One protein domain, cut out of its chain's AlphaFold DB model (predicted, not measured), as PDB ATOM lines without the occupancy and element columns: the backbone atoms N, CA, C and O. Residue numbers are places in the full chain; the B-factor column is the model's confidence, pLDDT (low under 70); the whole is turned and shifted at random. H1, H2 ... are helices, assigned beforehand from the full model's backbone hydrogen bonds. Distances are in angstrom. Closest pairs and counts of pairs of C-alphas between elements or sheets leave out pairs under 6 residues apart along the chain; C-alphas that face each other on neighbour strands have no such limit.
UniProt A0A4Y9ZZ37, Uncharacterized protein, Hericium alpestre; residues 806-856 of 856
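This is residues 806 to 856 of the 856 residues of an uncharacterized protein of Hericium alpestre (UniProt A0A4Y9ZZ37). One long helix, H1, makes the length of the model, and at its far end a short second helix, H2, turns off at a corner, so that the two make an L. The printed part has 51 residues with two named helices, H1 then H2, and no named strand; the class is all helix. It is extended, with a radius of gyration of the C-alphas of 18.3 A and spans of 56 by 24 by 6 A.

H1 is residues 806 to 842, 54.1 A from C-alpha 806 at (133.117, 29.968, -5.137) to C-alpha 842 at (86.644, 15.978, -29.106). After Tyr 843, H2 is residues 844 to 855, 17.5 A long, with C-alpha 855 at (90.252, 38.412, -27.591).

H1 and H2 only just touch, and only at the corner by their link, with 3 pairs of C-alphas within 8 A. H1 touches with residues 839 to 840 alone and H2 with residues 846 to 847 alone; the closest C-alphas, those of Ser 840 and Cys 847, are 5.9 A apart. Their lines stand at a steep tilt of 50 degrees, opposite ways. In H1 every O i to N i+4 pair is within hydrogen-bond range; in H2, 6 of 8 are.

The two C-alphas farthest apart, those of Glu 806 and Glu 845, are 56.1 A apart. Residues 806 to 835, which belong to H1, stand free. The printed part has no cut, and the link from H1 to H2 is tight. The mean pLDDT of the printed part is 91.7; residue 856, the chain's last, is under 70.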
ATOM      1  N   GLU A 806     134.367  30.334  -5.821       98.38
ATOM      2  CA  GLU A 806     133.117  29.968  -5.137       98.38
ATOM      3  C   GLU A 806     131.872  30.518  -5.867       98.38
ATOM      4  O   GLU A 806     130.874  29.812  -6.042       98.38
ATOM      5  N   LEU A 807     131.929  31.768  -6.342       98.25
ATOM      6  CA  LEU A 807     130.857  32.379  -7.135       98.25
ATOM      7  C   LEU A 807     130.700  31.733  -8.518       98.25
ATOM      8  O   LEU A 807     129.567  31.565  -8.963       98.25
ATOM      9  N   ALA A 808     131.791  31.328  -9.176       98.00
ATOM     10  CA  ALA A 808     131.733  30.620 -10.456       98.00
ATOM     11  C   ALA A 808     131.051  29.245 -10.322       98.00
ATOM     12  O   ALA A 808     130.171  28.914 -11.118       98.00
ATOM     13  N   VAL A 809     131.370  28.483  -9.267       98.38
ATOM     14  CA  VAL A 809     130.691  27.210  -8.959       98.38
ATOM     15  C   VAL A 809     129.200  27.439  -8.687       98.38
ATOM     16  O   VAL A 809     128.353  26.743  -9.250       98.38
ATOM     17  N   LYS A 810     128.846  28.456  -7.888       98.50
ATOM     18  CA  LYS A 810     127.437  28.813  -7.627       98.50
ATOM     19  C   LYS A 810     126.693  29.237  -8.898       98.50
ATOM     20  O   LYS A 810     125.531  28.869  -9.053       98.50
ATOM     21  N   ALA A 811     127.342  29.963  -9.810       98.06
ATOM     22  CA  ALA A 811     126.759  30.343 -11.095       98.06
ATOM     23  C   ALA A 811     126.452  29.111 -11.964       98.06
ATOM     24  O   ALA A 811     125.320  28.971 -12.425       98.06
ATOM     25  N   ALA A 812     127.395  28.170 -12.087       98.25
ATOM     26  CA  ALA A 812     127.187  26.915 -12.813       98.25
ATOM     27  C   ALA A 812     126.036  26.075 -12.217       98.25
ATOM     28  O   ALA A 812     125.204  25.549 -12.954       98.25
ATOM     29  N   MET A 813     125.914  26.007 -10.884       98.44
ATOM     30  CA  MET A 813     124.780  25.341 -10.221       98.44
ATOM     31  C   MET A 813     123.429  26.028 -10.489       98.44
ATOM     32  O   MET A 813     122.393  25.362 -10.537       98.44
ATOM     33  N   VAL A 814     123.404  27.357 -10.638       98.56
ATOM     34  CA  VAL A 814     122.188  28.102 -11.006       98.56
ATOM     35  C   VAL A 814     121.838  27.872 -12.475       98.56
ATOM     36  O   VAL A 814     120.670  27.642 -12.781       98.56
ATOM     37  N   GLU A 815     122.825  27.853 -13.370       98.25
ATOM     38  CA  GLU A 815     122.632  27.533 -14.787       98.25
ATOM     39  C   GLU A 815     122.092  26.106 -14.984       98.25
ATOM     40  O   GLU A 815     121.094  25.914 -15.680       98.25
ATOM     41  N   GLU A 816     122.669  25.113 -14.301       98.44
ATOM     42  CA  GLU A 816     122.193  23.725 -14.318       98.44
ATOM     43  C   GLU A 816     120.722  23.626 -13.867       98.44
ATOM     44  O   GLU A 816     119.902  22.960 -14.505       98.44
ATOM     45  N   ARG A 817     120.353  24.340 -12.792       98.44
ATOM     46  CA  ARG A 817     118.967  24.410 -12.297       98.44
ATOM     47  C   ARG A 817     118.034  25.103 -13.289       98.44
ATOM     48  O   ARG A 817     116.942  24.594 -13.530       98.44
ATOM     49  N   LEU A 818     118.449  26.217 -13.892       98.19
ATOM     50  CA  LEU A 818     117.667  26.917 -14.915       98.19
ATOM     51  C   LEU A 818     117.454  26.043 -16.155       98.19
ATOM     52  O   LEU A 818     116.354  26.024 -16.702       98.19
ATOM     53  N   ASN A 819     118.457  25.274 -16.575       98.12
ATOM     54  CA  ASN A 819     118.334  24.367 -17.712       98.12
ATOM     55  C   ASN A 819     117.411  23.172 -17.398       98.12
ATOM     56  O   ASN A 819     116.601  22.801 -18.248       98.12
ATOM     57  N   LYS A 820     117.407  22.657 -16.157       98.25
ATOM     58  CA  LYS A 820     116.389  21.692 -15.690       98.25
ATOM     59  C   LYS A 820     114.973  22.287 -15.704       98.25
ATOM     60  O   LYS A 820     114.060  21.632 -16.195       98.25
ATOM     61  N   VAL A 821     114.790  23.529 -15.243       98.50
ATOM     62  CA  VAL A 821     113.486  24.228 -15.276       98.50
ATOM     63  C   VAL A 821     113.011  24.493 -16.712       98.50
ATOM     64  O   VAL A 821     111.835  24.302 -17.012       98.50
ATOM     65  N   LYS A 822     113.908  24.867 -17.634       97.81
ATOM     66  CA  LYS A 822     113.581  24.987 -19.067       97.81
ATOM     67  C   LYS A 822     113.117  23.649 -19.650       97.81
ATOM     68  O   LYS A 822     112.135  23.627 -20.386       97.81
ATOM     69  N   ALA A 823     113.785  22.545 -19.307       98.12
ATOM     70  CA  ALA A 823     113.419  21.210 -19.777       98.12
ATOM     71  C   ALA A 823     112.053  20.749 -19.235       98.12
ATOM     72  O   ALA A 823     111.231  20.250 -20.004       98.12
ATOM     73  N   THR A 824     111.760  20.965 -17.945       98.38
ATOM     74  CA  THR A 824     110.432  20.647 -17.391       98.38
ATOM     75  C   THR A 824     109.340  21.536 -17.982       98.38
ATOM     76  O   THR A 824     108.286  21.023 -18.341       98.38
ATOM     77  N   HIS A 825     109.596  22.833 -18.178       98.06
ATOM     78  CA  HIS A 825     108.660  23.738 -18.850       98.06
ATOM     79  C   HIS A 825     108.394  23.333 -20.310       98.06
ATOM     80  O   HIS A 825     107.247  23.351 -20.748       98.06
ATOM     81  N   ALA A 826     109.420  22.916 -21.061       97.81
ATOM     82  CA  ALA A 826     109.249  22.404 -22.422       97.81
ATOM     83  C   ALA A 826     108.396  21.122 -22.456       97.81
ATOM     84  O   ALA A 826     107.506  21.010 -23.294       97.81
ATOM     85  N   SER A 827     108.616  20.200 -21.511       98.31
ATOM     86  CA  SER A 827     107.816  18.974 -21.364       98.31
ATOM     87  C   SER A 827     106.350  19.274 -21.020       98.31
ATOM     88  O   SER A 827     105.444  18.810 -21.709       98.31
ATOM     89  N   VAL A 828     106.102  20.136 -20.025       98.38
ATOM     90  CA  VAL A 828     104.743  20.560 -19.643       98.38
ATOM     91  C   VAL A 828     104.051  21.306 -20.786       98.38
ATOM     92  O   VAL A 828     102.874  21.069 -21.033       98.38
ATOM     93  N   LYS A 829     104.765  22.153 -21.542       97.81
ATOM     94  CA  LYS A 829     104.208  22.830 -22.723       97.81
ATOM     95  C   LYS A 829     103.868  21.849 -23.851       97.81
ATOM     96  O   LYS A 829     102.860  22.044 -24.523       97.81
ATOM     97  N   ALA A 830     104.660  20.793 -24.049       97.81
ATOM     98  CA  ALA A 830     104.342  19.739 -25.011       97.81
ATOM     99  C   ALA A 830     103.070  18.974 -24.602       97.81
ATOM    100  O   ALA A 830     102.143  18.882 -25.402       97.81
ATOM    101  N   GLN A 831     102.982  18.532 -23.343       97.75
ATOM    102  CA  GLN A 831     101.795  17.862 -22.791       97.75
ATOM    103  C   GLN A 831     100.549  18.761 -22.819       97.75
ATOM    104  O   GLN A 831      99.452  18.297 -23.128       97.75
ATOM    105  N   PHE A 832     100.699  20.059 -22.538       96.62
ATOM    106  CA  PHE A 832      99.612  21.035 -22.647       96.62
ATOM    107  C   PHE A 832      99.130  21.186 -24.094       96.62
ATOM    108  O   PHE A 832      97.934  21.126 -24.342       96.62
ATOM    109  N   ASN A 833     100.039  21.318 -25.064       95.69
ATOM    110  CA  ASN A 833      99.674  21.399 -26.480       95.69
ATOM    111  C   ASN A 833      99.010  20.103 -26.989       95.69
ATOM    112  O   ASN A 833      98.064  20.166 -27.768       95.69
ATOM    113  N   GLU A 834      99.485  18.935 -26.545       96.75
ATOM    114  CA  GLU A 834      98.920  17.619 -26.875       96.75
ATOM    115  C   GLU A 834      97.502  17.454 -26.309       96.75
ATOM    116  O   GLU A 834      96.569  17.125 -27.042       96.75
ATOM    117  N   THR A 835      97.314  17.754 -25.021       95.12
ATOM    118  CA  THR A 835      95.993  17.698 -24.375       95.12
ATOM    119  C   THR A 835      95.033  18.755 -24.915       95.12
ATOM    120  O   THR A 835      93.863  18.441 -25.120       95.12
ATOM    121  N   LEU A 836      95.506  19.963 -25.242       92.31
ATOM    122  CA  LEU A 836      94.715  20.988 -25.928       92.31
ATOM    123  C   LEU A 836      94.280  20.520 -27.325       92.31
ATOM    124  O   LEU A 836      93.115  20.675 -27.679       92.31
ATOM    125  N   GLY A 837      95.172  19.882 -28.090       92.62
ATOM    126  CA  GLY A 837      94.836  19.274 -29.379       92.62
ATOM    127  C   GLY A 837      93.788  18.162 -29.244       92.62
ATOM    128  O   GLY A 837      92.793  18.152 -29.969       92.62
ATOM    129  N   HIS A 838      93.936  17.273 -28.259       95.06
ATOM    130  CA  HIS A 838      92.931  16.246 -27.973       95.06
ATOM    131  C   HIS A 838      91.578  16.861 -27.573       95.06
ATOM    132  O   HIS A 838      90.543  16.463 -28.098       95.06
ATOM    133  N   VAL A 839      91.553  17.863 -26.689       93.44
ATOM    134  CA  VAL A 839      90.308  18.562 -26.320       93.44
ATOM    135  C   VAL A 839      89.678  19.251 -27.536       93.44
ATOM    136  O   VAL A 839      88.482  19.087 -27.744       93.44
ATOM    137  N   SER A 840      90.464  19.909 -28.396       90.00
ATOM    138  CA  SER A 840      89.966  20.577 -29.613       90.00
ATOM    139  C   SER A 840      89.331  19.633 -30.643       90.00
ATOM    140  O   SER A 840      88.457  20.045 -31.401       90.00
ATOM    141  N   SER A 841      89.758  18.366 -30.672       93.69
ATOM    142  CA  SER A 841      89.244  17.355 -31.608       93.69
ATOM    143  C   SER A 841      88.033  16.588 -31.074       93.69
ATOM    144  O   SER A 841      87.284  16.020 -31.866       93.69
ATOM    145  N   VAL A 842      87.818  16.590 -29.753       95.69
ATOM    146  CA  VAL A 842      86.644  15.978 -29.106       95.69
ATOM    147  C   VAL A 842      85.533  17.000 -28.835       95.69
ATOM    148  O   VAL A 842      84.362  16.641 -28.916       95.69
ATOM    149  N   TYR A 843      85.887  18.257 -28.548       93.81
ATOM    150  CA  TYR A 843      84.968  19.343 -28.189       93.81
ATOM    151  C   TYR A 843      85.319  20.644 -28.942       93.81
ATOM    152  O   TYR A 843      85.845  21.584 -28.333       93.81
ATOM    153  N   PRO A 844      85.089  20.725 -30.266       88.62
ATOM    154  CA  PRO A 844      85.490  21.883 -31.067       88.62
ATOM    155  C   PRO A 844      84.849  23.192 -30.575       88.62
ATOM    156  O   PRO A 844      85.528  24.215 -30.496       88.62
ATOM    157  N   GLU A 845      83.593  23.150 -30.125       87.06
ATOM    158  CA  GLU A 845      82.890  24.287 -29.518       87.06
ATOM    159  C   GLU A 845      83.584  24.874 -28.273       87.06
ATOM    160  O   GLU A 845      83.437  26.063 -27.993       87.06
ATOM    161  N   VAL A 846      84.386  24.095 -27.535       81.44
ATOM    162  CA  VAL A 846      85.159  24.610 -26.387       81.44
ATOM    163  C   VAL A 846      86.324  25.489 -26.854       81.44
ATOM    164  O   VAL A 846      86.667  26.462 -26.180       81.44
ATOM    165  N   CYS A 847      86.906  25.207 -28.024       78.38
ATOM    166  CA  CYS A 847      87.986  26.025 -28.569       78.38
ATOM    167  C   CYS A 847      87.508  27.415 -28.997       78.38
ATOM    168  O   CYS A 847      88.188  28.393 -28.674       78.38
ATOM    169  N   ASP A 848      86.325  27.531 -29.607       76.75
ATOM    170  CA  ASP A 848      85.736  28.830 -29.960       76.75
ATOM    171  C   ASP A 848      85.585  29.733 -28.722       76.75
ATOM    172  O   ASP A 848      85.999  30.895 -28.745       76.75
ATOM    173  N   PHE A 849      85.112  29.189 -27.592       79.94
ATOM    174  CA  PHE A 849      85.062  29.938 -26.331       79.94
ATOM    175  C   PHE A 849      86.450  30.373 -25.841       79.94
ATOM    176  O   PHE A 849      86.600  31.512 -25.401       79.94
ATOM    177  N   THR A 850      87.484  29.525 -25.937       72.50
ATOM    178  CA  THR A 850      88.847  29.929 -25.528       72.50
ATOM    179  C   THR A 850      89.443  31.031 -26.404       72.50
ATOM    180  O   THR A 850      90.160  31.884 -25.885       72.50
ATOM    181  N   VAL A 851      89.114  31.070 -27.700       75.31
ATOM    182  CA  VAL A 851      89.537  32.147 -28.608       75.31
ATOM    183  C   VAL A 851      88.803  33.450 -28.280       75.31
ATOM    184  O   VAL A 851      89.441  34.495 -28.180       75.31
ATOM    185  N   ILE A 852      87.493  33.397 -28.021       77.31
ATOM    186  CA  ILE A 852      86.695  34.568 -27.617       77.31
ATOM    187  C   ILE A 852      87.203  35.161 -26.287       77.31
ATOM    188  O   ILE A 852      87.313  36.380 -26.160       77.31
ATOM    189  N   ILE A 853      87.577  34.312 -25.323       75.06
ATOM    190  CA  ILE A 853      88.129  34.722 -24.017       75.06
ATOM    191  C   ILE A 853      89.558  35.293 -24.131       75.06
ATOM    192  O   ILE A 853      89.953  36.086 -23.286       75.06
ATOM    193  N   LEU A 854      90.329  34.937 -25.165       71.12
ATOM    194  CA  LEU A 854      91.660  35.512 -25.434       71.12
ATOM    195  C   LEU A 854      91.629  36.823 -26.240       71.12
ATOM    196  O   LEU A 854      92.663  37.477 -26.370       71.12
ATOM    197  N   ILE A 855      90.471  37.189 -26.797       72.50
ATOM    198  CA  ILE A 855      90.252  38.412 -27.591       72.50
ATOM    199  C   ILE A 855      89.503  39.495 -26.778       72.50
ATOM    200  O   ILE A 855      89.443  40.647 -27.212       72.50
ATOM    201  N   SER A 856      88.964  39.136 -25.604       57.72
ATOM    202  CA  SER A 856      88.201  40.010 -24.692       57.72
ATOM    203  C   SER A 856      89.041  40.529 -23.523       57.72
ATOM    204  O   SER A 856      88.851  41.713 -23.168       57.72
TER     205      SER A 856